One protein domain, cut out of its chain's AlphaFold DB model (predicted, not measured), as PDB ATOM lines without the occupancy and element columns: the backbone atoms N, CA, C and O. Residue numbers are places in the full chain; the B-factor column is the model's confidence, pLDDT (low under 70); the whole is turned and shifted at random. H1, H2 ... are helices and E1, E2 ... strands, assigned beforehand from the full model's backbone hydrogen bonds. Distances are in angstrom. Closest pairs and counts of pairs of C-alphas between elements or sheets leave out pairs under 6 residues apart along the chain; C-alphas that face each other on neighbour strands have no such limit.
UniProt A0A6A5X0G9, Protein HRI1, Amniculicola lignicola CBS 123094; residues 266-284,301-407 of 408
ATOM      1  N   SER A 266     136.024 123.515 142.714       90.81
ATOM      2  CA  SER A 266     137.157 122.596 142.705       90.81
ATOM      3  C   SER A 266     136.660 121.144 142.631       90.81
ATOM      4  O   SER A 266     135.517 120.833 142.976       90.81
ATOM      5  N   THR A 267     137.538 120.220 142.242       88.56
ATOM      6  CA  THR A 267     137.259 118.773 142.316       88.56
ATOM      7  C   THR A 267     137.587 118.178 143.687       88.56
ATOM      8  O   THR A 267     137.772 116.970 143.821       88.56
ATOM      9  N   ARG A 268     137.680 119.003 144.737       81.31
ATOM     10  CA  ARG A 268     137.767 118.534 146.121       81.31
ATOM     11  C   ARG A 268     136.370 118.137 146.584       81.31
ATOM     12  O   ARG A 268     135.459 118.963 146.577       81.31
ATOM     13  N   SER A 269     136.204 116.904 147.074       74.50
ATOM     14  CA  SER A 269     134.880 116.380 147.441       74.50
ATOM     15  C   SER A 269     134.073 117.302 148.371       74.50
ATOM     16  O   SER A 269     132.855 117.417 148.258       74.50
ATOM     17  N   GLN A 270     134.738 117.987 149.304       73.00
ATOM     18  CA  GLN A 270     134.051 118.844 150.269       73.00
ATOM     19  C   GLN A 270     133.379 120.065 149.620       73.00
ATOM     20  O   GLN A 270     132.294 120.447 150.055       73.00
ATOM     21  N   ASP A 271     133.970 120.644 148.575       74.12
ATOM     22  CA  ASP A 271     133.478 121.887 147.967       74.12
ATOM     23  C   ASP A 271     132.161 121.634 147.220       74.12
ATOM     24  O   ASP A 271     131.189 122.378 147.364       74.12
ATOM     25  N   ILE A 272     132.068 120.499 146.526       73.25
ATOM     26  CA  ILE A 272     130.835 120.058 145.864       73.25
ATOM     27  C   ILE A 272     129.774 119.634 146.887       73.25
ATOM     28  O   ILE A 272     128.603 119.969 146.716       73.25
ATOM     29  N   VAL A 273     130.143 118.955 147.983       72.06
ATOM     30  CA  VAL A 273     129.187 118.638 149.066       72.06
ATOM     31  C   VAL A 273     128.596 119.909 149.670       72.06
ATOM     32  O   VAL A 273     127.382 119.972 149.894       72.06
ATOM     33  N   ASN A 274     129.430 120.920 149.922       73.44
ATOM     34  CA  ASN A 274     128.991 122.209 150.451       73.44
ATOM     35  C   ASN A 274     127.986 122.865 149.495       73.44
ATOM     36  O   ASN A 274     126.907 123.276 149.927       73.44
ATOM     37  N   TYR A 275     128.294 122.876 148.196       72.75
ATOM     38  CA  TYR A 275     127.407 123.406 147.163       72.75
ATOM     39  C   TYR A 275     126.065 122.656 147.076       72.75
ATOM     40  O   TYR A 275     124.999 123.277 147.072       72.75
ATOM     41  N   ILE A 276     126.081 121.317 147.055       69.31
ATOM     42  CA  ILE A 276     124.855 120.498 147.013       69.31
ATOM     43  C   ILE A 276     123.996 120.755 148.258       69.31
ATOM     44  O   ILE A 276     122.783 120.936 148.147       69.31
ATOM     45  N   SER A 277     124.614 120.813 149.440       69.19
ATOM     46  CA  SER A 277     123.914 121.032 150.712       69.19
ATOM     47  C   SER A 277     123.244 122.414 150.778       69.19
ATOM     48  O   SER A 277     122.113 122.539 151.258       69.19
ATOM     49  N   ALA A 278     123.909 123.449 150.253       64.62
ATOM     50  CA  ALA A 278     123.357 124.799 150.162       64.62
ATOM     51  C   ALA A 278     122.146 124.871 149.212       64.62
ATOM     52  O   ALA A 278     121.130 125.479 149.544       64.62
ATOM     53  N   ASN A 279     122.199 124.184 148.066       59.03
ATOM     54  CA  ASN A 279     121.082 124.174 147.116       59.03
ATOM     55  C   ASN A 279     119.903 123.305 147.578       59.03
ATOM     56  O   ASN A 279     118.747 123.686 147.398       59.03
ATOM     57  N   ALA A 280     120.162 122.163 148.222       58.00
ATOM     58  CA  ALA A 280     119.111 121.282 148.742       58.00
ATOM     59  C   ALA A 280     118.276 121.934 149.860       58.00
ATOM     60  O   ALA A 280     117.127 121.553 150.080       58.00
ATOM     61  N   SER A 281     118.836 122.931 150.554       49.16
ATOM     62  CA  SER A 281     118.138 123.717 151.576       49.16
ATOM     63  C   SER A 281     117.317 124.885 151.008       49.16
ATOM     64  O   SER A 281     116.636 125.571 151.769       49.16
ATOM     65  N   GLY A 282     117.313 125.086 149.682       38.41
ATOM     66  CA  GLY A 282     116.496 126.103 149.012       38.41
ATOM     67  C   GLY A 282     116.954 127.541 149.264       38.41
ATOM     68  O   GLY A 282     116.152 128.465 149.122       38.41
ATOM     69  N   ILE A 283     118.215 127.745 149.658       43.75
ATOM     70  CA  ILE A 283     118.791 129.081 149.831       43.75
ATOM     71  C   ILE A 283     119.162 129.636 148.443       43.75
ATOM     72  O   ILE A 283     119.927 128.990 147.728       43.75
ATOM     73  N   PRO A 284     118.651 130.814 148.030       40.41
ATOM     74  CA  PRO A 284     119.040 131.437 146.766       40.41
ATOM     75  C   PRO A 284     120.538 131.753 146.762       40.41
ATOM     76  O   PRO A 284     121.025 132.416 147.679       40.41
ATOM     77  N   GLY A 301     139.777 124.576 147.812       73.38
ATOM     78  CA  GLY A 301     140.229 123.607 146.816       73.38
ATOM     79  C   GLY A 301     140.634 124.336 145.536       73.38
ATOM     80  O   GLY A 301     139.946 125.265 145.118       73.38
ATOM     81  N   LEU A 302     141.730 123.912 144.905       86.75
ATOM     82  CA  LEU A 302     142.216 124.522 143.667       86.75
ATOM     83  C   LEU A 302     141.209 124.333 142.527       86.75
ATOM     84  O   LEU A 302     140.826 123.211 142.177       86.75
ATOM     85  N   LYS A 303     140.789 125.444 141.927       93.44
ATOM     86  CA  LYS A 303     140.040 125.467 140.671       93.44
ATOM     87  C   LYS A 303     141.038 125.449 139.526       93.44
ATOM     88  O   LYS A 303     142.097 126.058 139.619       93.44
ATOM     89  N   HIS A 304     140.699 124.743 138.454       95.12
ATOM     90  CA  HIS A 304     141.558 124.607 137.280       95.12
ATOM     91  C   HIS A 304     140.830 125.096 136.036       95.12
ATOM     92  O   HIS A 304     139.669 124.738 135.838       95.12
ATOM     93  N   CYS A 305     141.538 125.818 135.171       97.69
ATOM     94  CA  CYS A 305     141.143 126.028 133.787       97.69
ATOM     95  C   CYS A 305     142.270 125.536 132.879       97.69
ATOM     96  O   CYS A 305     143.397 126.007 132.990       97.69
ATOM     97  N   ILE A 306     141.990 124.550 132.029       98.19
ATOM     98  CA  ILE A 306     142.994 123.959 131.140       98.19
ATOM     99  C   ILE A 306     142.414 123.877 129.738       98.19
ATOM    100  O   ILE A 306     141.321 123.331 129.569       98.19
ATOM    101  N   LEU A 307     143.168 124.350 128.748       98.38
ATOM    102  CA  LEU A 307     142.803 124.292 127.337       98.38
ATOM    103  C   LEU A 307     143.774 123.396 126.571       98.38
ATOM    104  O   LEU A 307     144.982 123.635 126.558       98.38
ATOM    105  N   LEU A 308     143.237 122.380 125.893       98.06
ATOM    106  CA  LEU A 308     143.973 121.573 124.920       98.06
ATOM    107  C   LEU A 308     143.491 121.892 123.514       98.06
ATOM    108  O   LEU A 308     142.291 121.850 123.233       98.06
ATOM    109  N   ARG A 309     144.443 122.108 122.610       97.81
ATOM    110  CA  ARG A 309     144.181 122.305 121.189       97.81
ATOM    111  C   ARG A 309     144.798 121.201 120.351       97.81
ATOM    112  O   ARG A 309     145.938 120.791 120.557       97.81
ATOM    113  N   LEU A 310     144.056 120.777 119.338       96.56
ATOM    114  CA  LEU A 310     144.557 119.986 118.223       96.56
ATOM    115  C   LEU A 310     144.371 120.760 116.930       96.56
ATOM    116  O   LEU A 310     143.267 121.201 116.621       96.56
ATOM    117  N   GLN A 311     145.424 120.854 116.120       93.06
ATOM    118  CA  GLN A 311     145.314 121.367 114.760       93.06
ATOM    119  C   GLN A 311     146.170 120.544 113.799       93.06
ATOM    120  O   GLN A 311     147.393 120.509 113.910       93.06
ATOM    121  N   ASN A 312     145.528 119.953 112.794       90.25
ATOM    122  CA  ASN A 312     146.197 119.286 111.684       90.25
ATOM    123  C   ASN A 312     145.539 119.707 110.368       90.25
ATOM    124  O   ASN A 312     144.541 119.140 109.927       90.25
ATOM    125  N   ALA A 313     146.125 120.714 109.723       82.44
ATOM    126  CA  ALA A 313     145.642 121.249 108.452       82.44
ATOM    127  C   ALA A 313     146.080 120.417 107.231       82.44
ATOM    128  O   ALA A 313     145.960 120.884 106.097       82.44
ATOM    129  N   SER A 314     146.628 119.208 107.427       84.38
ATOM    130  CA  SER A 314     147.002 118.365 106.294       84.38
ATOM    131  C   SER A 314     145.764 118.069 105.436       84.38
ATOM    132  O   SER A 314     144.704 117.749 105.983       84.38
ATOM    133  N   PRO A 315     145.873 118.128 104.093       77.88
ATOM    134  CA  PRO A 315     144.726 117.900 103.214       77.88
ATOM    135  C   PRO A 315     144.035 116.548 103.424       77.88
ATOM    136  O   PRO A 315     142.851 116.430 103.120       77.88
ATOM    137  N   ALA A 316     144.774 115.552 103.925       79.38
ATOM    138  CA  ALA A 316     144.289 114.199 104.166       79.38
ATOM    139  C   ALA A 316     143.459 114.059 105.452       79.38
ATOM    140  O   ALA A 316     142.550 113.236 105.472       79.38
ATOM    141  N   MET A 317     143.764 114.832 106.502       81.94
ATOM    142  CA  MET A 317     143.144 114.656 107.821       81.94
ATOM    143  C   MET A 317     142.157 115.778 108.155       81.94
ATOM    144  O   MET A 317     141.053 115.493 108.605       81.94
ATOM    145  N   GLN A 318     142.535 117.039 107.896       90.38
ATOM    146  CA  GLN A 318     141.734 118.237 108.181       90.38
ATOM    147  C   GLN A 318     141.068 118.197 109.563       90.38
ATOM    148  O   GLN A 318     139.853 118.039 109.696       90.38
ATOM    149  N   GLU A 319     141.887 118.364 110.594       94.94
ATOM    150  CA  GLU A 319     141.476 118.185 111.976       94.94
ATOM    151  C   GLU A 319     141.595 119.470 112.783       94.94
ATOM    152  O   GLU A 319     142.622 120.161 112.746       94.94
ATOM    153  N   ARG A 320     140.561 119.737 113.575       96.94
ATOM    154  CA  ARG A 320     140.599 120.700 114.669       96.94
ATOM    155  C   ARG A 320     139.966 120.085 115.897       96.94
ATOM    156  O   ARG A 320     138.995 119.346 115.783       96.94
ATOM    157  N   GLY A 321     140.492 120.417 117.061       97.75
ATOM    158  CA  GLY A 321     139.871 120.057 118.320       97.75
ATOM    159  C   GLY A 321     140.193 121.064 119.408       97.75
ATOM    160  O   GLY A 321     141.295 121.614 119.429       97.75
ATOM    161  N   LEU A 322     139.225 121.301 120.286       98.50
ATOM    162  CA  LEU A 322     139.372 122.121 121.481       98.50
ATOM    163  C   LEU A 322     138.780 121.363 122.669       98.50
ATOM    164  O   LEU A 322     137.664 120.850 122.581       98.50
ATOM    165  N   ILE A 323     139.520 121.287 123.769       98.69
ATOM    166  CA  ILE A 323     139.035 120.744 125.038       98.69
ATOM    167  C   ILE A 323     139.276 121.797 126.102       98.69
ATOM    168  O   ILE A 323     140.400 122.268 126.237       98.69
ATOM    169  N   ILE A 324     138.243 122.124 126.870       98.75
ATOM    170  CA  ILE A 324     138.361 122.970 128.054       98.75
ATOM    171  C   ILE A 324     137.967 122.139 129.272       98.75
ATOM    172  O   ILE A 324     136.863 121.591 129.326       98.75
ATOM    173  N   ARG A 325     138.863 122.057 130.258       98.31
ATOM    174  CA  ARG A 325     138.502 121.765 131.649       98.31
ATOM    175  C   ARG A 325     138.269 123.090 132.352       98.31
ATOM    176  O   ARG A 325     139.141 123.949 132.301       98.31
ATOM    177  N   LEU A 326     137.155 123.215 133.061       98.12
ATOM    178  CA  LEU A 326     136.890 124.336 133.951       98.12
ATOM    179  C   LEU A 326     136.255 123.825 135.244       98.12
ATOM    180  O   LEU A 326     135.121 123.346 135.252       98.12
ATOM    181  N   GLY A 327     137.028 123.870 136.330       95.94
ATOM    182  CA  GLY A 327     136.639 123.329 137.628       95.94
ATOM    183  C   GLY A 327     136.232 121.855 137.547       95.94
ATOM    184  O   GLY A 327     137.056 120.979 137.247       95.94
ATOM    185  N   GLN A 328     134.950 121.618 137.817       95.56
ATOM    186  CA  GLN A 328     134.251 120.336 137.849       95.56
ATOM    187  C   GLN A 328     133.673 119.887 136.496       95.56
ATOM    188  O   GLN A 328     133.001 118.858 136.446       95.56
ATOM    189  N   TYR A 329     133.917 120.625 135.411       98.44
ATOM    190  CA  TYR A 329     133.441 120.294 134.066       98.44
ATOM    191  C   TYR A 329     134.590 120.131 133.073       98.44
ATOM    192  O   TYR A 329     135.605 120.825 133.149       98.44
ATOM    193  N   ILE A 330     134.406 119.237 132.101       98.81
ATOM    194  CA  ILE A 330     135.243 119.148 130.899       98.81
ATOM    195  C   ILE A 330     134.320 119.057 129.686       98.81
ATOM    196  O   ILE A 330     133.422 118.214 129.661       98.81
ATOM    197  N   GLN A 331     134.553 119.885 128.670       98.75
ATOM    198  CA  GLN A 331     133.944 119.725 127.349       98.75
ATOM    199  C   GLN A 331     135.028 119.638 126.285       98.75
ATOM    200  O   GLN A 331     135.922 120.479 126.231       98.75
ATOM    201  N   GLY A 332     134.936 118.615 125.442       98.50
ATOM    202  CA  GLY A 332     135.801 118.429 124.286       98.50
ATOM    203  C   GLY A 332     134.985 118.418 123.008       98.50
ATOM    204  O   GLY A 332     134.003 117.688 122.922       98.50
ATOM    205  N   PHE A 333     135.407 119.192 122.012       98.56
ATOM    206  CA  PHE A 333     134.885 119.132 120.654       98.56
ATOM    207  C   PHE A 333     136.031 118.833 119.691       98.56
ATOM    208  O   PHE A 333     137.019 119.565 119.630       98.56
ATOM    209  N   TYR A 334     135.894 117.749 118.938       97.69
ATOM    210  CA  TYR A 334     136.854 117.293 117.949       97.69
ATOM    211  C   TYR A 334     136.166 117.075 116.601       97.69
ATOM    212  O   TYR A 334     135.104 116.458 116.518       97.69
ATOM    213  N   LYS A 335     136.781 117.576 115.531       96.50
ATOM    214  CA  LYS A 335     136.314 117.401 114.160       96.50
ATOM    215  C   LYS A 335     137.441 116.908 113.259       96.50
ATOM    216  O   LYS A 335     138.538 117.472 113.277       96.50
ATOM    217  N   ARG A 336     137.143 115.904 112.431       93.94
ATOM    218  CA  ARG A 336     138.025 115.350 111.388       93.94
ATOM    219  C   ARG A 336     137.245 115.254 110.078       93.94
ATOM    220  O   ARG A 336     136.317 114.454 109.962       93.94
ATOM    221  N   GLY A 337     137.597 116.076 109.090       89.94
ATOM    222  CA  GLY A 337     136.789 116.211 107.873       89.94
ATOM    223  C   GLY A 337     135.359 116.657 108.206       89.94
ATOM    224  O   GLY A 337     135.179 117.741 108.754       89.94
ATOM    225  N   GLU A 338     134.361 115.811 107.919       89.06
ATOM    226  CA  GLU A 338     132.945 116.045 108.267       89.06
ATOM    227  C   GLU A 338     132.526 115.446 109.612       89.06
ATOM    228  O   GLU A 338     131.462 115.782 110.133       89.06
ATOM    229  N   GLU A 339     133.328 114.538 110.166       93.69
ATOM    230  CA  GLU A 339     132.970 113.811 111.375       93.69
ATOM    231  C   GLU A 339     133.120 114.716 112.596       93.69
ATOM    232  O   GLU A 339     134.184 115.290 112.829       93.69
ATOM    233  N   ASN A 340     132.042 114.828 113.372       97.12
ATOM    234  CA  ASN A 340     132.016 115.540 114.642       97.12
ATOM    235  C   ASN A 340     132.053 114.524 115.783       97.12
ATOM    236  O   ASN A 340     131.310 113.542 115.764       97.12
ATOM    237  N   CYS A 341     132.856 114.805 116.801       97.75
ATOM    238  CA  CYS A 341     132.860 114.083 118.057       97.75
ATOM    239  C   CYS A 341     132.897 115.067 119.220       97.75
ATOM    240  O   CYS A 341     133.627 116.057 119.186       97.75
ATOM    241  N   VAL A 342     132.075 114.814 120.232       98.44
ATOM    242  CA  VAL A 342     131.929 115.705 121.379       98.44
ATOM    243  C   VAL A 342     131.825 114.875 122.644       98.44
ATOM    244  O   VAL A 342     131.111 113.873 122.663       98.44
ATOM    245  N   GLU A 343     132.482 115.320 123.708       98.31
ATOM    246  CA  GLU A 343     132.383 114.730 125.040       98.31
ATOM    247  C   GLU A 343     132.103 115.808 126.086       98.31
ATOM    248  O   GLU A 343     132.680 116.896 126.040       98.31
ATOM    249  N   ARG A 344     131.247 115.485 127.057       98.50
ATOM    250  CA  ARG A 344     131.036 116.259 128.280       98.50
ATOM    251  C   ARG A 344     131.273 115.357 129.481       98.50
ATOM    252  O   ARG A 344     130.649 114.299 129.598       98.50
ATOM    253  N   TRP A 345     132.130 115.814 130.382       98.44
ATOM    254  CA  TRP A 345     132.404 115.165 131.654       98.44
ATOM    255  C   TRP A 345     132.076 116.084 132.819       98.44
ATOM    256  O   TRP A 345     132.272 117.298 132.744       98.44
ATOM    257  N   GLU A 346     131.621 115.477 133.906       96.19
ATOM    258  CA  GLU A 346     131.330 116.150 135.167       96.19
ATOM    259  C   GLU A 346     132.007 115.396 136.301       96.19
ATOM    260  O   GLU A 346     131.955 114.166 136.353       96.19
ATOM    261  N   TYR A 347     132.630 116.123 137.221       93.38
ATOM    262  CA  TYR A 347     133.102 115.538 138.464       93.38
ATOM    263  C   TYR A 347     131.934 115.469 139.444       93.38
ATOM    264  O   TYR A 347     131.419 116.497 139.895       93.38
ATOM    265  N   LYS A 348     131.492 114.252 139.755       87.19
ATOM    266  CA  LYS A 348     130.345 113.999 140.624       87.19
ATOM    267  C   LYS A 348     130.764 113.327 141.906       87.19
ATOM    268  O   LYS A 348     131.809 112.701 142.008       87.19
ATOM    269  N   ILE A 349     129.904 113.475 142.901       81.00
ATOM    270  CA  ILE A 349     130.084 112.884 144.212       81.00
ATOM    271  C   ILE A 349     128.996 111.861 144.466       81.00
ATOM    272  O   ILE A 349     127.806 112.183 144.426       81.00
ATOM    273  N   HIS A 350     129.415 110.659 144.847       70.50
ATOM    274  CA  HIS A 350     128.507 109.610 145.281       70.50
ATOM    275  C   HIS A 350     128.481 109.566 146.806       70.50
ATOM    276  O   HIS A 350     129.443 109.182 147.469       70.50
ATOM    277  N   VAL A 351     127.355 109.984 147.385       64.50
ATOM    278  CA  VAL A 351     127.145 109.894 148.833       64.50
ATOM    279  C   VAL A 351     126.748 108.459 149.178       64.50
ATOM    280  O   VAL A 351     125.643 108.021 148.853       64.50
ATOM    281  N   ASN A 352     127.624 107.722 149.866       56.44
ATOM    282  CA  ASN A 352     127.254 106.435 150.447       56.44
ATOM    283  C   ASN A 352     126.359 106.664 151.676       56.44
ATOM    284  O   ASN A 352     126.826 106.993 152.767       56.44
ATOM    285  N   THR A 353     125.053 106.487 151.493       54.16
ATOM    286  CA  THR A 353     124.036 106.719 152.529       54.16
ATOM    287  C   THR A 353     124.025 105.668 153.646       54.16
ATOM    288  O   THR A 353     123.291 105.839 154.617       54.16
ATOM    289  N   VAL A 354     124.818 104.592 153.541       54.75
ATOM    290  CA  VAL A 354     124.785 103.453 154.476       54.75
ATOM    291  C   VAL A 354     125.935 103.479 155.488       54.75
ATOM    292  O   VAL A 354     125.722 103.120 156.644       54.75
ATOM    293  N   SER A 355     127.145 103.887 155.090       55.16
ATOM    294  CA  SER A 355     128.338 103.834 155.956       55.16
ATOM    295  C   SER A 355     128.660 105.140 156.678       55.16
ATOM    296  O   SER A 355     129.380 105.101 157.670       55.16
ATOM    297  N   GLY A 356     128.172 106.289 156.192       53.03
ATOM    298  CA  GLY A 356     128.521 107.603 156.752       53.03
ATOM    299  C   GLY A 356     129.997 108.003 156.592       53.03
ATOM    300  O   GLY A 356     130.365 109.087 157.034       53.03
ATOM    301  N   ASP A 357     130.816 107.174 155.937       52.38
ATOM    302  CA  ASP A 357     132.251 107.380 155.739       52.38
ATOM    303  C   ASP A 357     132.632 107.390 154.251       52.38
ATOM    304  O   ASP A 357     132.173 106.556 153.469       52.38
ATOM    305  N   ARG A 358     133.516 108.354 153.950       52.81
ATOM    306  CA  ARG A 358     134.145 108.780 152.686       52.81
ATOM    307  C   ARG A 358     133.240 109.022 151.472       52.81
ATOM    308  O   ARG A 358     132.650 108.136 150.869       52.81
ATOM    309  N   VAL A 359     133.261 110.294 151.093       61.59
ATOM    310  CA  VAL A 359     132.692 110.904 149.902       61.59
ATOM    311  C   VAL A 359     133.797 110.939 148.841       61.59
ATOM    312  O   VAL A 359     134.586 111.884 148.794       61.59
ATOM    313  N   GLU A 360     133.936 109.880 148.051       69.12
ATOM    314  CA  GLU A 360     134.844 109.901 146.901       69.12
ATOM    315  C   GLU A 360     134.074 110.434 145.692       69.12
ATOM    316  O   GLU A 360     132.940 110.026 145.430       69.12
ATOM    317  N   GLY A 361     134.651 111.440 145.033       81.56
ATOM    318  CA  GLY A 361     134.130 111.943 143.774       81.56
ATOM    319  C   GLY A 361     134.842 111.287 142.599       81.56
ATOM    320  O   GLY A 361     136.027 110.953 142.687       81.56
ATOM    321  N   GLU A 362     134.123 111.126 141.498       89.88
ATOM    322  CA  GLU A 362     134.631 110.550 140.263       89.88
ATOM    323  C   GLU A 362     134.215 111.385 139.051       89.88
ATOM    324  O   GLU A 362     133.197 112.079 139.056       89.88
ATOM    325  N   TRP A 363     135.042 111.342 138.009       94.19
ATOM    326  CA  TRP A 363     134.704 111.935 136.722       94.19
ATOM    327  C   TRP A 363     133.776 110.998 135.957       94.19
ATOM    328  O   TRP A 363     134.148 109.872 135.631       94.19
ATOM    329  N   GLU A 364     132.598 111.490 135.602       94.75
ATOM    330  CA  GLU A 364     131.636 110.772 134.777       94.75
ATOM    331  C   GLU A 364     131.543 111.396 133.386       94.75
ATOM    332  O   GLU A 364     131.345 112.604 133.253       94.75
ATOM    333  N   LYS A 365     131.603 110.570 132.335       96.19
ATOM    334  CA  LYS A 365     131.259 110.992 130.970       96.19
ATOM    335  C   LYS A 365     129.738 111.072 130.864       96.19
ATOM    336  O   LYS A 365     129.077 110.075 130.576       96.19
ATOM    337  N   VAL A 366     129.173 112.244 131.135       95.94
ATOM    338  CA  VAL A 366     127.714 112.433 131.210       95.94
ATOM    339  C   VAL A 366     127.047 112.491 129.838       95.94
ATOM    340  O   VAL A 366     125.888 112.089 129.710       95.94
ATOM    341  N   ALA A 367     127.768 112.949 128.811       96.94
ATOM    342  CA  ALA A 367     127.286 112.984 127.436       96.94
ATOM    343  C   ALA A 367     128.421 112.782 126.436       96.94
ATOM    344  O   ALA A 367     129.525 113.291 126.635       96.94
ATOM    345  N   TRP A 368     128.142 112.081 125.343       97.50
ATOM    346  CA  TRP A 368     129.048 111.994 124.207       97.50
ATOM    347  C   TRP A 368     128.320 111.619 122.918       97.50
ATOM    348  O   TRP A 368     127.277 110.958 122.948       97.50
ATOM    349  N   CYS A 369     128.881 112.056 121.790       96.44
ATOM    350  CA  CYS A 369     128.500 111.567 120.470       96.44
ATOM    351  C   CYS A 369     129.672 111.573 119.481       96.44
ATOM    352  O   CYS A 369     130.635 112.317 119.670       96.44
ATOM    353  N   GLY A 370     129.580 110.762 118.425       96.38
ATOM    354  CA  GLY A 370     130.641 110.583 117.423       96.38
ATOM    355  C   GLY A 370     131.619 109.450 117.756       96.38
ATOM    356  O   GLY A 370     131.611 108.923 118.866       96.38
ATOM    357  N   GLY A 371     132.419 109.034 116.766       93.88
ATOM    358  CA  GLY A 371     133.316 107.873 116.858       93.88
ATOM    359  C   GLY A 371     134.801 108.193 117.002       93.88
ATOM    360  O   GLY A 371     135.611 107.270 117.078       93.88
ATOM    361  N   LEU A 372     135.166 109.475 117.034       94.06
ATOM    362  CA  LEU A 372     136.551 109.894 117.228       94.06
ATOM    363  C   LEU A 372     136.960 109.780 118.705       94.06
ATOM    364  O   LEU A 372     136.122 109.749 119.601       94.06
ATOM    365  N   LEU A 373     138.266 109.734 118.959       93.12
ATOM    366  CA  LEU A 373     138.819 109.640 120.310       93.12
ATOM    367  C   LEU A 373     139.288 111.016 120.791       93.12
ATOM    368  O   LEU A 373     140.062 111.683 120.101       93.12
ATOM    369  N   ILE A 374     138.821 111.433 121.971       95.31
ATOM    370  CA  ILE A 374     139.151 112.723 122.587       95.31
ATOM    371  C   ILE A 374     139.856 112.473 123.932       95.31
ATOM    372  O   ILE A 374     139.297 111.781 124.786       95.31
ATOM    373  N   PRO A 375     141.042 113.058 124.189       96.44
ATOM    374  CA  PRO A 375     141.783 112.853 125.435       96.44
ATOM    375  C   PRO A 375     141.230 113.658 126.626       96.44
ATOM    376  O   PRO A 375     141.993 114.196 127.419       96.44
ATOM    377  N   CYS A 376     139.909 113.754 126.812       97.12
ATOM    378  CA  CYS A 376     139.338 114.484 127.953       97.12
ATOM    379  C   CYS A 376     139.826 113.936 129.307       97.12
ATOM    380  O   CYS A 376     140.047 114.703 130.244       97.12
ATOM    381  N   SER A 377     140.050 112.622 129.402       94.94
ATOM    382  CA  SER A 377     140.496 111.966 130.636       94.94
ATOM    383  C   SER A 377     141.900 112.359 131.087       94.94
ATOM    384  O   SER A 377     142.202 112.274 132.277       94.94
ATOM    385  N   THR A 378     142.749 112.871 130.189       94.62
ATOM    386  CA  THR A 378     144.082 113.355 130.577       94.62
ATOM    387  C   THR A 378     144.008 114.617 131.428       94.62
ATOM    388  O   THR A 378     145.000 114.995 132.043       94.62
ATOM    389  N   LEU A 379     142.840 115.268 131.485       95.69
ATOM    390  CA  LEU A 379     142.620 116.477 132.272       95.69
ATOM    391  C   LEU A 379     142.067 116.198 133.663       95.69
ATOM    392  O   LEU A 379     141.852 117.154 134.396       95.69
ATOM    393  N   PHE A 380     141.838 114.944 134.069       94.31
ATOM    394  CA  PHE A 380     141.287 114.639 135.398       94.31
ATOM    395  C   PHE A 380     142.218 115.079 136.534       94.31
ATOM    396  O   PHE A 380     141.760 115.642 137.531       94.31
ATOM    397  N   GLU A 381     143.525 114.911 136.346       89.00
ATOM    398  CA  GLU A 381     144.579 115.299 137.289       89.00
ATOM    399  C   GLU A 381     145.201 116.647 136.883       89.00
ATOM    400  O   GLU A 381     146.361 116.724 136.483       89.00
ATOM    401  N   GLY A 382     144.414 117.723 136.962       85.62
ATOM    402  CA  GLY A 382     144.768 119.046 136.429       85.62
ATOM    403  C   GLY A 382     146.085 119.612 136.963       85.62
ATOM    404  O   GLY A 382     146.810 120.269 136.230       85.62
ATOM    405  N   GLU A 383     146.463 119.279 138.197       87.62
ATOM    406  CA  GLU A 383     147.743 119.673 138.803       87.62
ATOM    407  C   GLU A 383     148.976 119.183 138.021       87.62
ATOM    408  O   GLU A 383     150.035 119.820 138.068       87.62
ATOM    409  N   ARG A 384     148.845 118.056 137.302       88.88
ATOM    410  CA  ARG A 384     149.917 117.431 136.509       88.88
ATOM    411  C   ARG A 384     150.004 117.962 135.084       88.88
ATOM    412  O   ARG A 384     150.969 117.642 134.393       88.88
ATOM    413  N   VAL A 385     149.016 118.737 134.653       92.38
ATOM    414  CA  VAL A 385     148.964 119.334 133.323       92.38
ATOM    415  C   VAL A 385     149.557 120.740 133.408       92.38
ATOM    416  O   VAL A 385     149.303 121.474 134.362       92.38
ATOM    417  N   LYS A 386     150.415 121.081 132.450       93.38
ATOM    418  CA  LYS A 386     151.125 122.357 132.341       93.38
ATOM    419  C   LYS A 386     151.070 122.822 130.900       93.38
ATOM    420  O   LYS A 386     151.033 122.002 129.982       93.38
ATOM    421  N   GLU A 387     151.088 124.132 130.728       95.31
ATOM    422  CA  GLU A 387     151.201 124.760 129.420       95.31
ATOM    423  C   GLU A 387     152.423 124.232 128.649       95.31
ATOM    424  O   GLU A 387     153.455 123.887 129.230       95.31
ATOM    425  N   GLY A 388     152.272 124.081 127.335       95.44
ATOM    426  CA  GLY A 388     153.289 123.540 126.434       95.44
ATOM    427  C   GLY A 388     153.387 122.010 126.412       95.44
ATOM    428  O   GLY A 388     154.040 121.458 125.523       95.44
ATOM    429  N   MET A 389     152.734 121.292 127.336       94.75
ATOM    430  CA  MET A 389     152.732 119.825 127.323       94.75
ATOM    431  C   MET A 389     152.028 119.274 126.082       94.75
ATOM    432  O   MET A 389     151.027 119.818 125.608       94.75
ATOM    433  N   ARG A 390     152.541 118.150 125.572       95.88
ATOM    434  CA  ARG A 390     151.970 117.453 124.415       95.88
ATOM    435  C   ARG A 390     151.307 116.163 124.870       95.88
ATOM    436  O   ARG A 390     151.918 115.345 125.557       95.88
ATOM    437  N   VAL A 391     150.055 115.987 124.471       93.75
ATOM    438  CA  VAL A 391     149.244 114.812 124.782       93.75
ATOM    439  C   VAL A 391     149.041 114.019 123.502       93.75
ATOM    440  O   VAL A 391     148.284 114.419 122.616       93.75
ATOM    441  N   SER A 392     149.734 112.891 123.407       91.38
ATOM    442  CA  SER A 392     149.567 111.937 122.316       91.38
ATOM    443  C   SER A 392     148.436 110.975 122.669       91.38
ATOM    444  O   SER A 392     148.502 110.262 123.676       91.38
ATOM    445  N   HIS A 393     147.394 110.963 121.842       87.06
ATOM    446  CA  HIS A 393     146.208 110.132 122.018       87.06
ATOM    447  C   HIS A 393     145.775 109.555 120.669       87.06
ATOM    448  O   HIS A 393     145.472 110.300 119.733       87.06
ATOM    449  N   ALA A 394     145.772 108.224 120.565       85.88
ATOM    450  CA  ALA A 394     145.640 107.509 119.298       85.88
ATOM    451  C   ALA A 394     146.631 108.046 118.238       85.88
ATOM    452  O   ALA A 394     147.837 108.062 118.466       85.88
ATOM    453  N   GLU A 395     146.135 108.504 117.089       86.38
ATOM    454  CA  GLU A 395     146.944 109.069 115.994       86.38
ATOM    455  C   GLU A 395     147.094 110.597 116.079       86.38
ATOM    456  O   GLU A 395     147.565 111.238 115.138       86.38
ATOM    457  N   THR A 396     146.654 111.198 117.183       91.75
ATOM    458  CA  THR A 396     146.569 112.648 117.330       91.75
ATOM    459  C   THR A 396     147.500 113.175 118.410       91.75
ATOM    460  O   THR A 396     147.777 112.500 119.400       91.75
ATOM    461  N   VAL A 397     147.965 114.410 118.221       94.25
ATOM    462  CA  VAL A 397     148.772 115.134 119.204       94.25
ATOM    463  C   VAL A 397     148.057 116.430 119.546       94.25
ATOM    464  O   VAL A 397     147.820 117.265 118.672       94.25
ATOM    465  N   TRP A 398     147.731 116.577 120.821       96.81
ATOM    466  CA  TRP A 398     147.121 117.762 121.404       96.81
ATOM    467  C   TRP A 398     148.185 118.548 122.166       96.81
ATOM    468  O   TRP A 398     149.128 117.963 122.700       96.81
ATOM    469  N   VAL A 399     148.045 119.865 122.216       97.75
ATOM    470  CA  VAL A 399     148.945 120.761 122.945       97.75
ATOM    471  C   VAL A 399     148.143 121.470 124.021       97.75
ATOM    472  O   VAL A 399     147.051 121.963 123.743       97.75
ATOM    473  N   VAL A 400     148.671 121.500 125.239       97.88
ATOM    474  CA  VAL A 400     148.133 122.336 126.313       97.88
ATOM    475  C   VAL A 400     148.545 123.774 126.024       97.88
ATOM    476  O   VAL A 400     149.728 124.094 126.121       97.88
ATOM    477  N   GLU A 401     147.600 124.625 125.644       97.19
ATOM    478  CA  GLU A 401     147.883 126.046 125.392       97.19
ATOM    479  C   GLU A 401     147.592 126.918 126.608       97.19
ATOM    480  O   GLU A 401     148.159 127.993 126.715       97.19
ATOM    481  N   GLU A 402     146.736 126.462 127.528       96.31
ATOM    482  CA  GLU A 402     146.414 127.205 128.749       96.31
ATOM    483  C   GLU A 402     146.340 126.257 129.937       96.31
ATOM    484  O   GLU A 402     145.814 125.144 129.828       96.31
ATOM    485  N   SER A 403     146.853 126.702 131.082       96.00
ATOM    486  CA  SER A 403     146.810 125.954 132.336       96.00
ATOM    487  C   SER A 403     146.788 126.905 133.536       96.00
ATOM    488  O   SER A 403     147.794 127.086 134.225       96.00
ATOM    489  N   PHE A 404     145.617 127.464 133.823       94.50
ATOM    490  CA  PHE A 404     145.373 128.345 134.962       94.50
ATOM    491  C   PHE A 404     144.876 127.577 136.188       94.50
ATOM    492  O   PHE A 404     144.218 126.533 136.085       94.50
ATOM    493  N   TRP A 405     145.152 128.124 137.369       92.38
ATOM    494  CA  TRP A 405     144.602 127.635 138.628       92.38
ATOM    495  C   TRP A 405     144.454 128.768 139.639       92.38
ATOM    496  O   TRP A 405     145.257 129.695 139.654       92.38
ATOM    497  N   TRP A 406     143.422 128.697 140.474       92.31
ATOM    498  CA  TRP A 406     143.161 129.693 141.511       92.31
ATOM    499  C   TRP A 406     142.404 129.104 142.696       92.31
ATOM    500  O   TRP A 406     141.877 127.988 142.649       92.31
ATOM    501  N   GLU A 407     142.367 129.889 143.761       86.31
ATOM    502  CA  GLU A 407     141.579 129.679 144.969       86.31
ATOM    503  C   GLU A 407     140.482 130.759 145.052       86.31
ATOM    504  O   GLU A 407     140.541 131.743 144.313       86.31
TER     505      GLU A 407
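This is residues 266 to 284 and 301 to 407 of the 408 residues of the protein "Protein HRI1" of Amniculicola lignicola CBS 123094 (UniProt A0A6A5X0G9). What shape do these atoms make? One antiparallel sheet, in the order E5 E4 E3 E2 E1 E7 E6, is curled like part of an open barrel, with the short helix H2 on its hollow side. H1 grazes the sheet near Ile 349 and Gly 361, and residues 277 to 284 stick out. What is it built of? The 126 printed residues include two named helices and seven named strands, in the order H1 E1 E2 E3 E4 E5 H2 E6 E7, a mixed class. The whole is only just loose, close to compact, with a radius of gyration of the C-alphas of 16.9 A, and spans 56 by 30 by 28 A.

Where does H1 lie? H1, residues 269 to 280, begins at C-alpha 269 (134.880, 116.380, 147.441) and is 16.6 A long. What follows? E1 is residues 303 to 312, 30.3 A; E2 319 to 326; E3 329 to 336; E4 339 to 349, 33.0 A; E5 361 to 369; H2 376 to 379; E6 390 to 393. E7, residues 396 to 406, 29.8 A, ends at C-alpha 406 (143.161, 129.693, 141.511).

How does H1 meet the sheet? It only grazes it with residues 269 to 276; the closest C-alphas of H1 and E5, Ser 269 and Gly 361, are 5.8 A apart. Every O i to N i+4 pair of H1 is within hydrogen-bond range; H2 is too short for one. How do the strands pair? E1 to E5 form a meander, each the antiparallel neighbour of the one before; N 308 and O 323, 2.9 A, and N 344 and O 367, 2.8 A, are within hydrogen-bond range. E7 is staggered, pairing with E6 over 396 to 399, as N 398 and O 391 at 2.9 A, and with E1 over 399 to 406, as N 305 and O 404 at 2.9 A. Where is H2? It is on the sheet at a height of 6.1 A, over none of the strands, but only just, with two C-alphas on E3 and two on E2.

How large is it? The C-alphas farthest apart, of Pro 315 and Ser 355, are 57.0 A apart. Where is it broken or unsure? Residues 285 to 300 are not printed, leaving 22.6 A between C-alphas 284 and 301; the link from E4 to E5 is long, and pLDDT is under 70 at residues 276 to 284 and 351 to 360.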